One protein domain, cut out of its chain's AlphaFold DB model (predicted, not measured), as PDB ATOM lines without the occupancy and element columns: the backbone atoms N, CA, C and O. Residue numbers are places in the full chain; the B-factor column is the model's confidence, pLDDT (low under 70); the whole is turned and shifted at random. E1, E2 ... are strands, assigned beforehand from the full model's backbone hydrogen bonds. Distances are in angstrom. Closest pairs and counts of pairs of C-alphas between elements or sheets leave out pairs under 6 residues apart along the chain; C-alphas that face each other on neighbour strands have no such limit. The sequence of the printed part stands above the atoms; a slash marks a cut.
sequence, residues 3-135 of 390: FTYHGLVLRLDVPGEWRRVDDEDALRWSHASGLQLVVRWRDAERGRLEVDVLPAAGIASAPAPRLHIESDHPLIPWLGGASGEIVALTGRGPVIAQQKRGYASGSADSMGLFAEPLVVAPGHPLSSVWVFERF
ATOM      1  N   PHE A   3     179.235 193.796 160.536       92.12
ATOM      2  CA  PHE A   3     179.327 193.347 159.150       92.12
ATOM      3  C   PHE A   3     178.041 192.601 158.792       92.12
ATOM      4  O   PHE A   3     177.356 192.081 159.672       92.12
ATOM      5  N   THR A   4     177.708 192.525 157.510       92.06
ATOM      6  CA  THR A   4     176.520 191.803 157.044       92.06
ATOM      7  C   THR A   4     176.887 190.874 155.905       92.06
ATOM      8  O   THR A   4     177.633 191.280 155.019       92.06
ATOM      9  N   TYR A   5     176.336 189.662 155.889       91.56
ATOM     10  CA  TYR A   5     176.541 188.716 154.791       91.56
ATOM     11  C   TYR A   5     175.291 187.857 154.588       91.56
ATOM     12  O   TYR A   5     174.926 187.078 155.458       91.56
ATOM     13  N   HIS A   6     174.613 188.015 153.446       89.31
ATOM     14  CA  HIS A   6     173.486 187.170 153.017       89.31
ATOM     15  C   HIS A   6     172.403 186.863 154.081       89.31
ATOM     16  O   HIS A   6     171.865 185.764 154.101       89.31
ATOM     17  N   GLY A   7     172.024 187.841 154.912       87.12
ATOM     18  CA  GLY A   7     171.011 187.653 155.968       87.12
ATOM     19  C   GLY A   7     171.591 187.304 157.342       87.12
ATOM     20  O   GLY A   7     170.838 187.052 158.277       87.12
ATOM     21  N   LEU A   8     172.920 187.314 157.467       91.69
ATOM     22  CA  LEU A   8     173.627 187.305 158.740       91.69
ATOM     23  C   LEU A   8     174.062 188.712 159.115       91.69
ATOM     24  O   LEU A   8     174.576 189.454 158.269       91.69
ATOM     25  N   VAL A   9     173.923 189.035 160.397       94.19
ATOM     26  CA  VAL A   9     174.535 190.205 161.024       94.19
ATOM     27  C   VAL A   9     175.656 189.708 161.927       94.19
ATOM     28  O   VAL A   9     175.439 188.932 162.849       94.19
ATOM     29  N   LEU A  10     176.879 190.137 161.633       95.06
ATOM     30  CA  LEU A  10     178.090 189.761 162.349       95.06
ATOM     31  C   LEU A  10     178.538 190.953 163.188       95.06
ATOM     32  O   LEU A  10     178.984 191.964 162.641       95.06
ATOM     33  N   ARG A  11     178.459 190.853 164.511       96.44
ATOM     34  CA  ARG A  11     178.941 191.892 165.419       96.44
ATOM     35  C   ARG A  11     180.218 191.430 166.105       96.44
ATOM     36  O   ARG A  11     180.180 190.546 166.947       96.44
ATOM     37  N   LEU A  12     181.354 192.041 165.767       96.12
ATOM     38  CA  LEU A  12     182.596 191.834 166.515       96.12
ATOM     39  C   LEU A  12     182.650 192.808 167.689       96.12
ATOM     40  O   LEU A  12     182.703 194.029 167.480       96.12
ATOM     41  N   ASP A  13     182.640 192.262 168.897       96.00
ATOM     42  CA  ASP A  13     182.834 192.992 170.138       96.00
ATOM     43  C   ASP A  13     184.309 192.954 170.542       96.00
ATOM     44  O   ASP A  13     184.919 191.890 170.674       96.00
ATOM     45  N   VAL A  14     184.898 194.139 170.676       95.50
ATOM     46  CA  VAL A  14     186.294 194.313 171.074       95.50
ATOM     47  C   VAL A  14     186.272 194.921 172.478       95.50
ATOM     48  O   VAL A  14     185.740 196.025 172.618       95.50
ATOM     49  N   PRO A  15     186.827 194.239 173.499       94.94
ATOM     50  CA  PRO A  15     186.776 194.701 174.882       94.94
ATOM     51  C   PRO A  15     187.333 196.119 175.060       94.94
ATOM     52  O   PRO A  15     188.267 196.520 174.359       94.94
ATOM     53  N   GLY A  16     186.769 196.880 176.001       94.12
ATOM     54  CA  GLY A  16     187.067 198.307 176.188       94.12
ATOM     55  C   GLY A  16     188.520 198.620 176.569       94.12
ATOM     56  O   GLY A  16     188.966 199.758 176.441       94.12
ATOM     57  N   GLU A  17     189.277 197.614 177.006       95.94
ATOM     58  CA  GLU A  17     190.708 197.688 177.295       95.94
ATOM     59  C   GLU A  17     191.563 197.882 176.029       95.94
ATOM     60  O   GLU A  17     192.701 198.355 176.109       95.94
ATOM     61  N   TRP A  18     191.024 197.546 174.855       96.62
ATOM     62  CA  TRP A  18     191.664 197.767 173.563       96.62
ATOM     63  C   TRP A  18     191.373 199.175 173.040       96.62
ATOM     64  O   TRP A  18     190.226 199.583 172.854       96.62
ATOM     65  N   ARG A  19     192.427 199.925 172.719       95.69
ATOM     66  CA  ARG A  19     192.327 201.286 172.181       95.69
ATOM     67  C   ARG A  19     192.487 201.272 170.675       95.69
ATOM     68  O   ARG A  19     193.516 200.822 170.173       95.69
ATOM     69  N   ARG A  20     191.485 201.784 169.960       93.69
ATOM     70  CA  ARG A  20     191.528 201.895 168.499       93.69
ATOM     71  C   ARG A  20     192.714 202.760 168.063       93.69
ATOM     72  O   ARG A  20     192.999 203.777 168.693       93.69
ATOM     73  N   VAL A  21     193.384 202.333 167.000       92.56
ATOM     74  CA  VAL A  21     194.484 203.045 166.344       92.56
ATOM     75  C   VAL A  21     194.036 203.373 164.924       92.56
ATOM     76  O   VAL A  21     193.450 202.519 164.256       92.56
ATOM     77  N   ASP A  22     194.288 204.602 164.482       83.00
ATOM     78  CA  ASP A  22     193.979 205.020 163.116       83.00
ATOM     79  C   ASP A  22     194.937 204.334 162.133       83.00
ATOM     80  O   ASP A  22     196.158 204.410 162.276       83.00
ATOM     81  N   ASP A  23     194.371 203.632 161.155       76.31
ATOM     82  CA  ASP A  23     195.081 202.944 160.082       76.31
ATOM     83  C   ASP A  23     194.153 202.885 158.861       76.31
ATOM     84  O   ASP A  23     192.956 202.616 159.004       76.31
ATOM     85  N   GLU A  24     194.679 203.206 157.680       68.94
ATOM     86  CA  GLU A  24     193.877 203.335 156.456       68.94
ATOM     87  C   GLU A  24     193.509 201.973 155.841       68.94
ATOM     88  O   GLU A  24     192.472 201.862 155.186       68.94
ATOM     89  N   ASP A  25     194.300 200.923 156.097       70.00
ATOM     90  CA  ASP A  25     194.195 199.630 155.407       70.00
ATOM     91  C   ASP A  25     193.503 198.540 156.242       70.00
ATOM     92  O   ASP A  25     193.052 197.519 155.710       70.00
ATOM     93  N   ALA A  26     193.442 198.706 157.565       75.31
ATOM     94  CA  ALA A  26     192.801 197.749 158.459       75.31
ATOM     95  C   ALA A  26     192.243 198.411 159.717       75.31
ATOM     96  O   ALA A  26     192.723 199.437 160.184       75.31
ATOM     97  N   LEU A  27     191.269 197.755 160.344       89.50
ATOM     98  CA  LEU A  27     190.817 198.175 161.662       89.50
ATOM     99  C   LEU A  27     191.817 197.639 162.691       89.50
ATOM    100  O   LEU A  27     192.035 196.426 162.763       89.50
ATOM    101  N   ARG A  28     192.469 198.537 163.440       94.94
ATOM    102  CA  ARG A  28     193.524 198.191 164.401       94.94
ATOM    103  C   ARG A  28     193.229 198.693 165.806       94.94
ATOM    104  O   ARG A  28     192.652 199.764 165.996       94.94
ATOM    105  N   TRP A  29     193.689 197.936 166.798       96.31
ATOM    106  CA  TRP A  29     193.691 198.328 168.206       96.31
ATOM    107  C   TRP A  29     195.024 197.986 168.858       96.31
ATOM    108  O   TRP A  29     195.702 197.041 168.459       96.31
ATOM    109  N   SER A  30     195.367 198.730 169.901       96.88
ATOM    110  CA  SER A  30     196.481 198.442 170.800       96.88
ATOM    111  C   SER A  30     195.972 198.188 172.216       96.88
ATOM    112  O   SER A  30     195.001 198.803 172.658       96.88
ATOM    113  N   HIS A  31     196.628 197.283 172.934       97.62
ATOM    114  CA  HIS A  31     196.367 197.019 174.346       97.62
ATOM    115  C   HIS A  31     197.548 197.492 175.205       97.62
ATOM    116  O   HIS A  31     198.689 197.528 174.744       97.62
ATOM    117  N   ALA A  32     197.299 197.818 176.477       96.56
ATOM    118  CA  ALA A  32     198.332 198.301 177.399       96.56
ATOM    119  C   ALA A  32     199.484 197.298 177.622       96.56
ATOM    120  O   ALA A  32     200.592 197.703 177.962       96.56
ATOM    121  N   SER A  33     199.243 196.004 177.389       95.88
ATOM    122  CA  SER A  33     200.275 194.956 177.436       95.88
ATOM    123  C   SER A  33     201.199 194.928 176.208       95.88
ATOM    124  O   SER A  33     202.128 194.126 176.161       95.88
ATOM    125  N   GLY A  34     200.968 195.793 175.214       95.44
ATOM    126  CA  GLY A  34     201.756 195.878 173.984       95.44
ATOM    127  C   GLY A  34     201.251 194.998 172.836       95.44
ATOM    128  O   GLY A  34     201.848 195.021 171.764       95.44
ATOM    129  N   LEU A  35     200.163 194.244 173.034       97.62
ATOM    130  CA  LEU A  35     199.509 193.484 171.967       97.62
ATOM    131  C   LEU A  35     198.815 194.410 170.964       97.62
ATOM    132  O   LEU A  35     198.318 195.482 171.331       97.62
ATOM    133  N   GLN A  36     198.725 193.961 169.711       96.94
ATOM    134  CA  GLN A  36     197.942 194.634 168.673       96.94
ATOM    135  C   GLN A  36     196.882 193.695 168.110       96.94
ATOM    136  O   GLN A  36     197.174 192.545 167.804       96.94
ATOM    137  N   LEU A  37     195.663 194.195 167.947       97.38
ATOM    138  CA  LEU A  37     194.563 193.487 167.302       97.38
ATOM    139  C   LEU A  37     194.368 194.072 165.906       97.38
ATOM    140  O   LEU A  37     194.280 195.292 165.762       97.38
ATOM    141  N   VAL A  38     194.279 193.220 164.890       96.62
ATOM    142  CA  VAL A  38     194.020 193.616 163.503       96.62
ATOM    143  C   VAL A  38     192.807 192.856 162.998       96.62
ATOM    144  O   VAL A  38     192.779 191.630 163.040       96.62
ATOM    145  N   VAL A  39     191.804 193.580 162.504       96.00
ATOM    146  CA  VAL A  39     190.574 192.997 161.963       96.00
ATOM    147  C   VAL A  39     190.436 193.379 160.498       96.00
ATOM    148  O   VAL A  39     190.502 194.559 160.140       96.00
ATOM    149  N   ARG A  40     190.213 192.373 159.650       94.75
ATOM    150  CA  ARG A  40     189.948 192.541 158.219       94.75
ATOM    151  C   ARG A  40     188.653 191.834 157.855       94.75
ATOM    152  O   ARG A  40     188.476 190.657 158.158       94.75
ATOM    153  N   TRP A  41     187.774 192.546 157.162       93.62
ATOM    154  CA  TRP A  41     186.580 191.985 156.539       93.62
ATOM    155  C   TRP A  41     186.700 192.136 155.029       93.62
ATOM    156  O   TRP A  41     186.991 193.225 154.535       93.62
ATOM    157  N   ARG A  42     186.492 191.043 154.295       93.00
ATOM    158  CA  ARG A  42     186.390 191.056 152.836       93.00
ATOM    159  C   ARG A  42     184.985 190.633 152.455       93.00
ATOM    160  O   ARG A  42     184.618 189.477 152.657       93.00
ATOM    161  N   ASP A  43     184.237 191.583 151.911       88.00
ATOM    162  CA  ASP A  43     182.924 191.340 151.330       88.00
ATOM    163  C   ASP A  43     183.104 190.942 149.861       88.00
ATOM    164  O   ASP A  43     183.430 191.767 149.006       88.00
ATOM    165  N   ALA A  44     183.008 189.647 149.591       88.50
ATOM    166  CA  ALA A  44     183.117 189.054 148.264       88.50
ATOM    167  C   ALA A  44     182.080 187.929 148.150       88.50
ATOM    168  O   ALA A  44     181.329 187.679 149.090       88.50
ATOM    169  N   GLU A  45     182.066 187.202 147.028       87.31
ATOM    170  CA  GLU A  45     181.203 186.020 146.859       87.31
ATOM    171  C   GLU A  45     181.312 185.057 148.054       87.31
ATOM    172  O   GLU A  45     180.308 184.553 148.553       87.31
ATOM    173  N   ARG A  46     182.532 184.900 148.580       92.31
ATOM    174  CA  ARG A  46     182.806 184.288 149.880       92.31
ATOM    175  C   ARG A  46     183.229 185.382 150.853       92.31
ATOM    176  O   ARG A  46     184.305 185.964 150.691       92.31
ATOM    177  N   GLY A  47     182.392 185.652 151.850       94.75
ATOM    178  CA  GLY A  47     182.719 186.590 152.918       94.75
ATOM    179  C   GLY A  47     183.896 186.057 153.730       94.75
ATOM    180  O   GLY A  47     184.006 184.851 153.954       94.75
ATOM    181  N   ARG A  48     184.805 186.925 154.175       96.50
ATOM    182  CA  ARG A  48     185.960 186.495 154.976       96.50
ATOM    183  C   ARG A  48     186.259 187.476 156.095       96.50
ATOM    184  O   ARG A  48     186.575 188.634 155.832       96.50
ATOM    185  N   LEU A  49     186.220 186.975 157.326       96.31
ATOM    186  CA  LEU A  49     186.628 187.687 158.531       96.31
ATOM    187  C   LEU A  49     187.976 187.137 159.006       96.31
ATOM    188  O   LEU A  49     188.108 185.941 159.261       96.31
ATOM    189  N   GLU A  50     188.965 188.013 159.136       97.12
ATOM    190  CA  GLU A  50     190.257 187.712 159.751       97.12
ATOM    191  C   GLU A  50     190.437 188.586 160.987       97.12
ATOM    192  O   GLU A  50     190.293 189.809 160.915       97.12
ATOM    193  N   VAL A  51     190.766 187.956 162.109       97.00
ATOM    194  CA  VAL A  51     191.087 188.618 163.372       97.00
ATOM    195  C   VAL A  51     192.451 188.112 163.820       97.00
ATOM    196  O   VAL A  51     192.593 186.943 164.165       97.00
ATOM    197  N   ASP A  52     193.455 188.982 163.801       97.31
ATOM    198  CA  ASP A  52     194.832 188.662 164.171       97.31
ATOM    199  C   ASP A  52     195.213 189.382 165.470       97.31
ATOM    200  O   ASP A  52     194.959 190.579 165.615       97.31
ATOM    201  N   VAL A  53     195.873 188.679 166.390       97.56
ATOM    202  CA  VAL A  53     196.505 189.260 167.579       97.56
ATOM    203  C   VAL A  53     198.018 189.149 167.426       97.56
ATOM    204  O   VAL A  53     198.589 188.057 167.475       97.56
ATOM    205  N   LEU A  54     198.667 190.290 167.216       97.00
ATOM    206  CA  LEU A  54     200.109 190.396 167.050       97.00
ATOM    207  C   LEU A  54     200.807 190.479 168.416       97.00
ATOM    208  O   LEU A  54     200.296 191.137 169.332       97.00
ATOM    209  N   PRO A  55     201.971 189.824 168.556       96.50
ATOM    210  CA  PRO A  55     202.653 189.681 169.833       96.50
ATOM    211  C   PRO A  55     203.295 190.987 170.308       96.50
ATOM    212  O   PRO A  55     203.766 191.801 169.513       96.50
ATOM    213  N   ALA A  56     203.375 191.134 171.630       95.44
ATOM    214  CA  ALA A  56     204.212 192.127 172.288       95.44
ATOM    215  C   ALA A  56     205.677 191.642 172.348       95.44
ATOM    216  O   ALA A  56     206.004 190.526 171.942       95.44
ATOM    217  N   ALA A  57     206.572 192.470 172.896       93.75
ATOM    218  CA  ALA A  57     207.974 192.089 173.102       93.75
ATOM    219  C   ALA A  57     208.146 190.940 174.120       93.75
ATOM    220  O   ALA A  57     209.093 190.164 174.021       93.75
ATOM    221  N   GLY A  58     207.236 190.842 175.093       95.31
ATOM    222  CA  GLY A  58     207.170 189.773 176.089       95.31
ATOM    223  C   GLY A  58     205.864 188.984 175.990       95.31
ATOM    224  O   GLY A  58     204.985 189.327 175.199       95.31
ATOM    225  N   ILE A  59     205.734 187.933 176.806       96.81
ATOM    226  CA  ILE A  59     204.450 187.238 176.967       96.81
ATOM    227  C   ILE A  59     203.443 188.246 177.511       96.81
ATOM    228  O   ILE A  59     203.694 188.900 178.524       96.81
ATOM    229  N   ALA A  60     202.314 188.366 176.828       97.12
ATOM    230  CA  ALA A  60     201.287 189.328 177.169       97.12
ATOM    231  C   ALA A  60     199.907 188.688 177.075       97.12
ATOM    232  O   ALA A  60     199.669 187.784 176.272       97.12
ATOM    233  N   SER A  61     198.991 189.184 177.898       96.69
ATOM    234  CA  SER A  61     197.585 188.810 177.871       96.69
ATOM    235  C   SER A  61     196.700 190.035 177.692       96.69
ATOM    236  O   SER A  61     197.122 191.179 177.915       96.69
ATOM    237  N   ALA A  62     195.483 189.786 177.227       96.19
ATOM    238  CA  ALA A  62     194.418 190.767 177.094       96.19
ATOM    239  C   ALA A  62     193.065 190.039 177.089       96.19
ATOM    240  O   ALA A  62     193.027 188.836 176.837       96.19
ATOM    241  N   PRO A  63     191.946 190.731 177.332       95.25
ATOM    242  CA  PRO A  63     190.625 190.182 177.051       95.25
ATOM    243  C   PRO A  63     190.462 189.858 175.555       95.25
ATOM    244  O   PRO A  63     190.870 190.648 174.696       95.25
ATOM    245  N   ALA A  64     189.881 188.699 175.236       94.38
ATOM    246  CA  ALA A  64     189.686 188.253 173.858       94.38
ATOM    247  C   ALA A  64     188.486 188.960 173.198       94.38
ATOM    248  O   ALA A  64     187.467 189.171 173.861       94.38
ATOM    249  N   PRO A  65     188.557 189.306 171.898       94.88
ATOM    250  CA  PRO A  65     187.384 189.752 171.157       94.88
ATOM    251  C   PRO A  65     186.383 188.606 170.966       94.88
ATOM    252  O   PRO A  65     186.770 187.441 170.828       94.88
ATOM    253  N   ARG A  66     185.098 188.961 170.901       96.06
ATOM    254  CA  ARG A  66     183.992 188.018 170.709       96.06
ATOM    255  C   ARG A  66     183.213 188.335 169.445       96.06
ATOM    256  O   ARG A  66     183.005 189.501 169.113       96.06
ATOM    257  N   LEU A  67     182.797 187.299 168.724       96.62
ATOM    258  CA  LEU A  67     181.928 187.431 167.560       96.62
ATOM    259  C   LEU A  67     180.505 187.036 167.944       96.62
ATOM    260  O   LEU A  67     180.273 185.960 168.477       96.62
ATOM    261  N   HIS A  68     179.556 187.904 167.642       95.88
ATOM    262  CA  HIS A  68     178.133 187.630 167.748       95.88
ATOM    263  C   HIS A  68     177.590 187.465 166.331       95.88
ATOM    264  O   HIS A  68     177.883 188.297 165.466       95.88
ATOM    265  N   ILE A  69     176.836 186.401 166.083       94.69
ATOM    266  CA  ILE A  69     176.175 186.170 164.799       94.69
ATOM    267  C   ILE A  69     174.677 186.139 165.044       94.69
ATOM    268  O   ILE A  69     174.206 185.383 165.881       94.69
ATOM    269  N   GLU A  70     173.942 186.943 164.288       92.88
ATOM    270  CA  GLU A  70     172.485 187.010 164.335       92.88
ATOM    271  C   GLU A  70     171.917 186.650 162.955       92.88
ATOM    272  O   GLU A  70     172.515 186.960 161.917       92.88
ATOM    273  N   SER A  71     170.760 185.993 162.942       90.12
ATOM    274  CA  SER A  71     170.007 185.658 161.732       90.12
ATOM    275  C   SER A  71     168.507 185.658 162.023       90.12
ATOM    276  O   SER A  71     168.092 185.542 163.174       90.12
ATOM    277  N   ASP A  72     167.691 185.751 160.972       83.00
ATOM    278  CA  ASP A  72     166.225 185.701 161.066       83.00
ATOM    279  C   ASP A  72     165.701 184.337 161.562       83.00
ATOM    280  O   ASP A  72     164.550 184.221 161.987       83.00
ATOM    281  N   HIS A  73     166.528 183.293 161.486       80.69
ATOM    282  CA  HIS A  73     166.208 181.936 161.918       80.69
ATOM    283  C   HIS A  73     167.256 181.409 162.910       80.69
ATOM    284  O   HIS A  73     168.400 181.873 162.879       80.69
ATOM    285  N   PRO A  74     166.899 180.419 163.757       83.75
ATOM    286  CA  PRO A  74     167.840 179.813 164.693       83.75
ATOM    287  C   PRO A  74     169.111 179.308 164.006       83.75
ATOM    288  O   PRO A  74     169.065 178.681 162.943       83.75
ATOM    289  N   LEU A  75     170.247 179.595 164.635       89.75
ATOM    290  CA  LEU A  75     171.563 179.154 164.188       89.75
ATOM    291  C   LEU A  75     171.828 177.723 164.656       89.75
ATOM    292  O   LEU A  75     171.385 177.315 165.727       89.75
ATOM    293  N   ILE A  76     172.620 176.989 163.877       91.19
ATOM    294  CA  ILE A  76     173.091 175.641 164.202       91.19
ATOM    295  C   ILE A  76     174.611 175.720 164.403       91.19
ATOM    296  O   ILE A  76     175.357 175.611 163.424       91.19
ATOM    297  N   PRO A  77     175.089 176.007 165.630       93.38
ATOM    298  CA  PRO A  77     176.509 176.172 165.898       93.38
ATOM    299  C   PRO A  77     177.174 174.876 166.364       93.38
ATOM    300  O   PRO A  77     176.688 174.195 167.268       93.38
ATOM    301  N   TRP A  78     178.364 174.625 165.836       94.75
ATOM    302  CA  TRP A  78     179.368 173.732 166.396       94.75
ATOM    303  C   TRP A  78     180.684 174.492 166.549       94.75
ATOM    304  O   TRP A  78     181.398 174.749 165.586       94.75
ATOM    305  N   LEU A  79     180.985 174.885 167.779       94.69
ATOM    306  CA  LEU A  79     182.157 175.653 168.188       94.69
ATOM    307  C   LEU A  79     183.075 174.743 169.005       94.69
ATOM    308  O   LEU A  79     183.107 174.801 170.233       94.69
ATOM    309  N   GLY A  80     183.751 173.834 168.310       93.25
ATOM    310  CA  GLY A  80     184.510 172.740 168.908       93.25
ATOM    311  C   GLY A  80     185.949 173.090 169.287       93.25
ATOM    312  O   GLY A  80     186.740 172.187 169.503       93.25
ATOM    313  N   GLY A  81     186.362 174.353 169.339       94.88
ATOM    314  CA  GLY A  81     187.757 174.738 169.555       94.88
ATOM    315  C   GLY A  81     188.510 174.868 168.235       94.88
ATOM    316  O   GLY A  81     188.358 175.865 167.532       94.88
ATOM    317  N   ALA A  82     189.349 173.896 167.879       93.25
ATOM    318  CA  ALA A  82     190.145 173.959 166.645       93.25
ATOM    319  C   ALA A  82     189.318 173.830 165.349       93.25
ATOM    320  O   ALA A  82     189.807 174.196 164.275       93.25
ATOM    321  N   SER A  83     188.077 173.349 165.452       93.19
ATOM    322  CA  SER A  83     187.096 173.316 164.365       93.19
ATOM    323  C   SER A  83     185.839 174.073 164.773       93.19
ATOM    324  O   SER A  83     185.389 173.969 165.915       93.19
ATOM    325  N   GLY A  84     185.267 174.808 163.824       94.19
ATOM    326  CA  GLY A  84     184.101 175.647 164.049       94.19
ATOM    327  C   GLY A  84     183.242 175.749 162.797       94.19
ATOM    328  O   GLY A  84     183.757 176.001 161.703       94.19
ATOM    329  N   GLU A  85     181.939 175.566 162.954       94.38
ATOM    330  CA  GLU A  85     180.945 175.740 161.906       94.38
ATOM    331  C   GLU A  85     179.663 176.343 162.484       94.38
ATOM    332  O   GLU A  85     179.229 175.978 163.573       94.38
ATOM    333  N   ILE A  86     179.045 177.271 161.764       94.31
ATOM    334  CA  ILE A  86     177.708 177.775 162.074       94.31
ATOM    335  C   ILE A  86     176.891 177.708 160.794       94.31
ATOM    336  O   ILE A  86     177.256 178.329 159.795       94.31
ATOM    337  N   VAL A  87     175.785 176.972 160.824       92.19
ATOM    338  CA  VAL A  87     174.816 176.953 159.726       92.19
ATOM    339  C   VAL A  87     173.644 177.852 160.084       92.19
ATOM    340  O   VAL A  87     173.069 177.756 161.167       92.19
ATOM    341  N   ALA A  88     173.285 178.726 159.155       90.00
ATOM    342  CA  ALA A  88     172.148 179.619 159.257       90.00
ATOM    343  C   ALA A  88     171.229 179.404 158.059       90.00
ATOM    344  O   ALA A  88     171.640 179.532 156.903       90.00
ATOM    345  N   LEU A  89     169.968 179.084 158.319       85.12
ATOM    346  CA  LEU A  89     168.976 178.911 157.268       85.12
ATOM    347  C   LEU A  89     168.345 180.267 156.995       85.12
ATOM    348  O   LEU A  89     167.550 180.724 157.798       85.12
ATOM    349  N   THR A  90     168.692 180.934 155.898       81.88
ATOM    350  CA  THR A  90     168.142 182.266 155.596       81.88
ATOM    351  C   THR A  90     167.009 182.168 154.577       81.88
ATOM    352  O   THR A  90     166.913 181.193 153.830       81.88
ATOM    353  N   GLY A  91     166.188 183.216 154.445       74.62
ATOM    354  CA  GLY A  91     165.190 183.298 153.365       74.62
ATOM    355  C   GLY A  91     165.793 183.276 151.950       74.62
ATOM    356  O   GLY A  91     165.071 183.120 150.968       74.62
ATOM    357  N   ARG A  92     167.120 183.423 151.824       78.12
ATOM    358  CA  ARG A  92     167.871 183.306 150.567       78.12
ATOM    359  C   ARG A  92     168.551 181.936 150.426       78.12
ATOM    360  O   ARG A  92     169.298 181.735 149.476       78.12
ATOM    361  N   GLY A  93     168.302 180.994 151.323       81.56
ATOM    362  CA  GLY A  93     168.962 179.690 151.364       81.56
ATOM    363  C   GLY A  93     170.021 179.596 152.469       81.56
ATOM    364  O   GLY A  93     170.275 180.578 153.179       81.56
ATOM    365  N   PRO A  94     170.625 178.415 152.649       89.25
ATOM    366  CA  PRO A  94     171.583 178.160 153.718       89.25
ATOM    367  C   PRO A  94     172.865 178.984 153.562       89.25
ATOM    368  O   PRO A  94     173.420 179.113 152.467       89.25
ATOM    369  N   VAL A  95     173.360 179.508 154.676       91.50
ATOM    370  CA  VAL A  95     174.671 180.147 154.791       91.50
ATOM    371  C   VAL A  95     175.489 179.369 155.814       91.50
ATOM    372  O   VAL A  95     175.005 179.092 156.910       91.50
ATOM    373  N   ILE A  96     176.727 179.028 155.463       92.69
ATOM    374  CA  ILE A  96     177.707 178.471 156.394       92.69
ATOM    375  C   ILE A  96     178.690 179.561 156.802       92.69
ATOM    376  O   ILE A  96     179.151 180.333 155.960       92.69
ATOM    377  N   ALA A  97     179.065 179.585 158.072       94.44
ATOM    378  CA  ALA A  97     180.288 180.206 158.543       94.44
ATOM    379  C   ALA A  97     181.227 179.089 158.994       94.44
ATOM    380  O   ALA A  97     180.897 178.352 159.916       94.44
ATOM    381  N   GLN A  98     182.384 178.951 158.354       94.75
ATOM    382  CA  GLN A  98     183.351 177.907 158.672       94.75
ATOM    383  C   GLN A  98     184.675 178.512 159.123       94.75
ATOM    384  O   GLN A  98     185.279 179.339 158.425       94.75
ATOM    385  N   GLN A  99     185.166 178.042 160.262       95.25
ATOM    386  CA  GLN A  99     186.504 178.331 160.744       95.25
ATOM    387  C   GLN A  99     187.532 177.657 159.831       95.25
ATOM    388  O   GLN A  99     187.521 176.445 159.626       95.25
ATOM    389  N   LYS A 100     188.448 178.449 159.277       94.44
ATOM    390  CA  LYS A 100     189.598 177.948 158.504       94.44
ATOM    391  C   LYS A 100     190.867 177.860 159.346       94.44
ATOM    392  O   LYS A 100     191.781 177.123 158.992       94.44
ATOM    393  N   ARG A 101     190.943 178.648 160.421       93.25
ATOM    394  CA  ARG A 101     192.054 178.685 161.377       93.25
ATOM    395  C   ARG A 101     191.599 179.354 162.669       93.25
ATOM    396  O   ARG A 101     190.789 180.276 162.610       93.25
ATOM    397  N   GLY A 102     192.187 178.951 163.789       92.94
ATOM    398  CA  GLY A 102     192.054 179.637 165.071       92.94
ATOM    399  C   GLY A 102     191.406 178.752 166.117       92.94
ATOM    400  O   GLY A 102     191.652 177.547 166.139       92.94
ATOM    401  N   TYR A 103     190.590 179.368 166.962       94.62
ATOM    402  CA  TYR A 103     189.835 178.707 168.012       94.62
ATOM    403  C   TYR A 103     188.400 179.253 168.039       94.62
ATOM    404  O   TYR A 103     188.193 180.433 167.754       94.62
ATOM    405  N   ALA A 104     187.429 178.412 168.383       95.19
ATOM    406  CA  ALA A 104     186.030 178.786 168.530       95.19
ATOM    407  C   ALA A 104     185.406 178.117 169.752       95.19
ATOM    408  O   ALA A 104     185.504 176.905 169.900       95.19
ATOM    409  N   SER A 105     184.730 178.876 170.608       94.19
ATOM    410  CA  SER A 105     183.978 178.320 171.740       94.19
ATOM    411  C   SER A 105     182.798 179.209 172.127       94.19
ATOM    412  O   SER A 105     182.657 180.326 171.625       94.19
ATOM    413  N   GLY A 106     181.953 178.728 173.043       92.00
ATOM    414  CA  GLY A 106     180.796 179.466 173.548       92.00
ATOM    415  C   GLY A 106     179.528 179.157 172.758       92.00
ATOM    416  O   GLY A 106     179.219 177.994 172.509       92.00
ATOM    417  N   SER A 107     178.785 180.196 172.385       90.25
ATOM    418  CA  SER A 107     177.563 180.101 171.578       90.25
ATOM    419  C   SER A 107     177.648 181.038 170.374       90.25
ATOM    420  O   SER A 107     178.501 181.924 170.334       90.25
ATOM    421  N   ALA A 108     176.754 180.883 169.396       86.94
ATOM    422  CA  ALA A 108     176.698 181.801 168.255       86.94
ATOM    423  C   ALA A 108     176.428 183.261 168.678       86.94
ATOM    424  O   ALA A 108     176.961 184.196 168.078       86.94
ATOM    425  N   ASP A 109     175.679 183.442 169.769       86.81
ATOM    426  CA  ASP A 109     175.377 184.749 170.356       86.81
ATOM    427  C   ASP A 109     176.550 185.349 171.132       86.81
ATOM    428  O   ASP A 109     176.436 186.478 171.591       86.81
ATOM    429  N   SER A 110     177.648 184.623 171.361       91.69
ATOM    430  CA  SER A 110     178.838 185.124 172.064       91.69
ATOM    431  C   SER A 110     180.025 184.184 171.842       91.69
ATOM    432  O   SER A 110     180.495 183.503 172.759       91.69
ATOM    433  N   MET A 111     180.504 184.129 170.601       95.06
ATOM    434  CA  MET A 111     181.563 183.213 170.194       95.06
ATOM    435  C   MET A 111     182.939 183.765 170.566       95.06
ATOM    436  O   MET A 111     183.334 184.847 170.119       95.06
ATOM    437  N   GLY A 112     183.699 182.996 171.343       94.88
ATOM    438  CA  GLY A 112     185.118 183.252 171.575       94.88
ATOM    439  C   GLY A 112     185.930 182.917 170.325       94.88
ATOM    440  O   GLY A 112     185.775 181.834 169.773       94.88
ATOM    441  N   LEU A 113     186.791 183.832 169.871       95.62
ATOM    442  CA  LEU A 113     187.647 183.641 168.683       95.62
ATOM    443  C   LEU A 113     189.053 183.106 169.006       95.62
ATOM    444  O   LEU A 113     189.840 182.810 168.103       95.62
ATOM    445  N   PHE A 114     189.379 183.041 170.295       95.25
ATOM    446  CA  PHE A 114     190.667 182.642 170.848       95.25
ATOM    447  C   PHE A 114     190.427 181.877 172.148       95.25
ATOM    448  O   PHE A 114     189.387 182.057 172.784       95.25
ATOM    449  N   ALA A 115     191.387 181.046 172.551       90.69
ATOM    450  CA  ALA A 115     191.342 180.417 173.866       90.69
ATOM    451  C   ALA A 115     191.323 181.493 174.964       90.69
ATOM    452  O   ALA A 115     191.998 182.519 174.845       90.69
ATOM    453  N   GLU A 116     190.555 181.253 176.026       88.38
ATOM    454  CA  GLU A 116     190.485 182.139 177.187       88.38
ATOM    455  C   GLU A 116     191.254 181.518 178.370       88.38
ATOM    456  O   GLU A 116     191.011 180.356 178.703       88.38
ATOM    457  N   PRO A 117     192.183 182.255 179.015       90.69
ATOM    458  CA  PRO A 117     192.573 183.638 178.723       90.69
ATOM    459  C   PRO A 117     193.370 183.775 177.413       90.69
ATOM    460  O   PRO A 117     194.182 182.911 177.079       90.69
ATOM    461  N   LEU A 118     193.198 184.901 176.706       95.56
ATOM    462  CA  LEU A 118     194.014 185.223 175.532       95.56
ATOM    463  C   LEU A 118     195.431 185.581 175.994       95.56
ATOM    464  O   LEU A 118     195.665 186.628 176.601       95.56
ATOM    465  N   VAL A 119     196.373 184.691 175.686       96.50
ATOM    466  CA  VAL A 119     197.802 184.819 175.992       96.50
ATOM    467  C   VAL A 119     198.595 184.639 174.707       96.50
ATOM    468  O   VAL A 119     198.406 183.662 173.986       96.50
ATOM    469  N   VAL A 120     199.498 185.575 174.426       96.94
ATOM    470  CA  VAL A 120     200.305 185.584 173.203       96.94
ATOM    471  C   VAL A 120     201.781 185.622 173.577       96.94
ATOM    472  O   VAL A 120     202.226 186.497 174.327       96.94
ATOM    473  N   ALA A 121     202.541 184.660 173.060       96.44
ATOM    474  CA  ALA A 121     203.985 184.599 173.241       96.44
ATOM    475  C   ALA A 121     204.717 185.457 172.187       96.44
ATOM    476  O   ALA A 121     204.225 185.598 171.062       96.44
ATOM    477  N   PRO A 122     205.909 186.000 172.501       95.94
ATOM    478  CA  PRO A 122     206.724 186.731 171.532       95.94
ATOM    479  C   PRO A 122     206.969 185.911 170.264       95.94
ATOM    480  O   PRO A 122     207.323 184.739 170.343       95.94
ATOM    481  N   GLY A 123     206.781 186.518 169.092       94.38
ATOM    482  CA  GLY A 123     206.986 185.849 167.801       94.38
ATOM    483  C   GLY A 123     205.892 184.857 167.381       94.38
ATOM    484  O   GLY A 123     205.970 184.326 166.277       94.38
ATOM    485  N   HIS A 124     204.854 184.645 168.198       94.31
ATOM    486  CA  HIS A 124     203.760 183.714 167.914       94.31
ATOM    487  C   HIS A 124     202.419 184.456 167.804       94.31
ATOM    488  O   HIS A 124     201.657 184.479 168.772       94.31
ATOM    489  N   PRO A 125     202.109 185.094 166.657       95.62
ATOM    490  CA  PRO A 125     200.810 185.729 166.464       95.62
ATOM    491  C   PRO A 125     199.689 184.687 166.499       95.62
ATOM    492  O   PRO A 125     199.836 183.581 165.974       95.62
ATOM    493  N   LEU A 126     198.547 185.067 167.066       96.44
ATOM    494  CA  LEU A 126     197.328 184.264 167.008       96.44
ATOM    495  C   LEU A 126     196.413 184.806 165.916       96.44
ATOM    496  O   LEU A 126     196.377 186.008 165.669       96.44
ATOM    497  N   SER A 127     195.660 183.927 165.260       96.06
ATOM    498  CA  SER A 127     194.746 184.327 164.191       96.06
ATOM    499  C   SER A 127     193.487 183.474 164.189       96.06
ATOM    500  O   SER A 127     193.571 182.248 164.270       96.06
ATOM    501  N   SER A 128     192.342 184.133 164.040       96.88
ATOM    502  CA  SER A 128     191.031 183.530 163.830       96.88
ATOM    503  C   SER A 128     190.526 183.921 162.446       96.88
ATOM    504  O   SER A 128     190.446 185.105 162.114       96.88
ATOM    505  N   VAL A 129     190.238 182.927 161.607       97.06
ATOM    506  CA  VAL A 129     189.812 183.131 160.218       97.06
ATOM    507  C   VAL A 129     188.519 182.381 159.972       97.06
ATOM    508  O   VAL A 129     188.491 181.152 160.043       97.06
ATOM    509  N   TRP A 130     187.491 183.128 159.591       97.12
ATOM    510  CA  TRP A 130     186.167 182.616 159.266       97.12
ATOM    511  C   TRP A 130     185.809 182.948 157.828       97.12
ATOM    512  O   TRP A 130     186.018 184.072 157.364       97.12
ATOM    513  N   VAL A 131     185.282 181.955 157.121       96.50
ATOM    514  CA  VAL A 131     184.782 182.103 155.756       96.50
ATOM    515  C   VAL A 131     183.285 181.851 155.756       96.50
ATOM    516  O   VAL A 131     182.820 180.876 156.339       96.50
ATOM    517  N   PHE A 132     182.559 182.741 155.094       94.94
ATOM    518  CA  PHE A 132     181.115 182.729 154.979       94.94
ATOM    519  C   PHE A 132     180.751 182.413 153.534       94.94
ATOM    520  O   PHE A 132     181.222 183.092 152.620       94.94
ATOM    521  N   GLU A 133     179.950 181.374 153.327       93.00
ATOM    522  CA  GLU A 133     179.556 180.918 151.993       93.00
ATOM    523  C   GLU A 133     178.060 180.611 151.975       93.00
ATOM    524  O   GLU A 133     177.521 180.003 152.902       93.00
ATOM    525  N   ARG A 134     177.381 181.036 150.911       90.38
ATOM    526  CA  ARG A 134     175.987 180.676 150.645       90.38
ATOM    527  C   ARG A 134     175.934 179.421 149.781       90.38
ATOM    528  O   ARG A 134     176.701 179.299 148.830       90.38
ATOM    529  N   PHE A 135     174.978 178.548 150.070       85.50
ATOM    530  CA  PHE A 135     174.690 177.367 149.265       85.50
ATOM    531  C   PHE A 135     173.355 177.507 148.542       85.50
ATOM    532  O   PHE A 135     172.435 178.189 149.003       85.50
TER     533      PHE A 135
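This is residues 3 to 135 of the 390 residues of an uncharacterized protein of Tessaracoccus oleiagri (UniProt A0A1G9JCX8). This is a sandwich of two strongly twisted sheets, only partly face to face: a large sheet of eight strands and a smaller one of five, their strands running nearly along each other at 13 degrees. The small sheet E1 E2 E8 E13 E12 covers part of the large one, E3 and E4 at one edge of the large sheet lie clear of it, and the short pair E7 and E14 sits towards one end of the long axis. The printed part has 133 residues with fifteen named strands, E1 to E15 in chain order, and no named helix: the class is all strand. The large sheet has the order E3 - E4 - E5 - E6 - E15 - E11 - E10 - E9, with neighbours antiparallel from E4 to E9, and the small sheet, E1 - E2 - E8 - E13 - E12, is antiparallel throughout. The whole is compact, with a radius of gyration of the C-alphas of 14.8 A and spans of 47 by 32 by 23 A.

Look first for the two longest strands by residues, both in the large sheet: E15, residues 126 to 134, starts at C-alpha 126 at (197.328, 184.264, 167.008) and runs 27.1 A, and E11, residues 93 to 101, runs 25.2 A. On one side of E15 look for E6, residues 47 to 54, 22.7 A; E5, residues 36 to 42, 19.9 A; E4, residues 27 to 30; and E3, residues 19 to 21. Beyond E11 come E10, residues 84 to 90, 19.2 A, and E9, residues 75 to 79, 11.9 A. For the small sheet, find C-alpha 3 at (179.327, 193.347, 159.150), where E1, residues 3 to 5, begins. Then read E2, residues 8 to 13, 15.7 A; E8, residues 66 to 71, 16.8 A; E13, residues 110 to 112; and E12, residues 105 to 107. The third pair is E7, residues 60 to 62, and E14, residues 118 to 120.

Begin at E6 and E15, antiparallel at 176 degrees, where N 51 and O 128 are 2.9 A apart, within hydrogen-bond range. On the other side of E15 is E11, antiparallel at 160 degrees, with N 98 to O 131 at 2.8 A. E4 E5 E6 and E9 E10 E11 are meanders, each strand the antiparallel neighbour of the one before; look at N 38 to O 52, 2.8 A, in the hairpin E5 and E6, and at N 78 to O 85, 2.8 A, in the hairpin E9 and E10. E3, an edge strand, meets E4 only at a point, C-alphas 20 and 29 facing each other at 4.2 A. In the other sheet, E2 and E8 are antiparallel at 160 degrees, with N 11 to O 68 at 2.8 A. The two sheets form the sandwich, two sheets face to face, with 46 pairs of C-alphas within 10 A. The closest C-alphas of E9 and E12 are those of Leu 79 and Ser 105, 4.8 A apart. E7 and E14 are antiparallel, with N 120 to O 60 at 2.9 A.

The two C-alphas farthest apart are those of Gly 58 and Gly 91, at 48.2 A. The printed part has no cut, and its links are all tight. The chain changes from one sheet of the sandwich to the other at the links E2 to E3, E8 to E9 and E11 to E12. Mean pLDDT of the printed part is 92.6, and residue 24 alone is under 70.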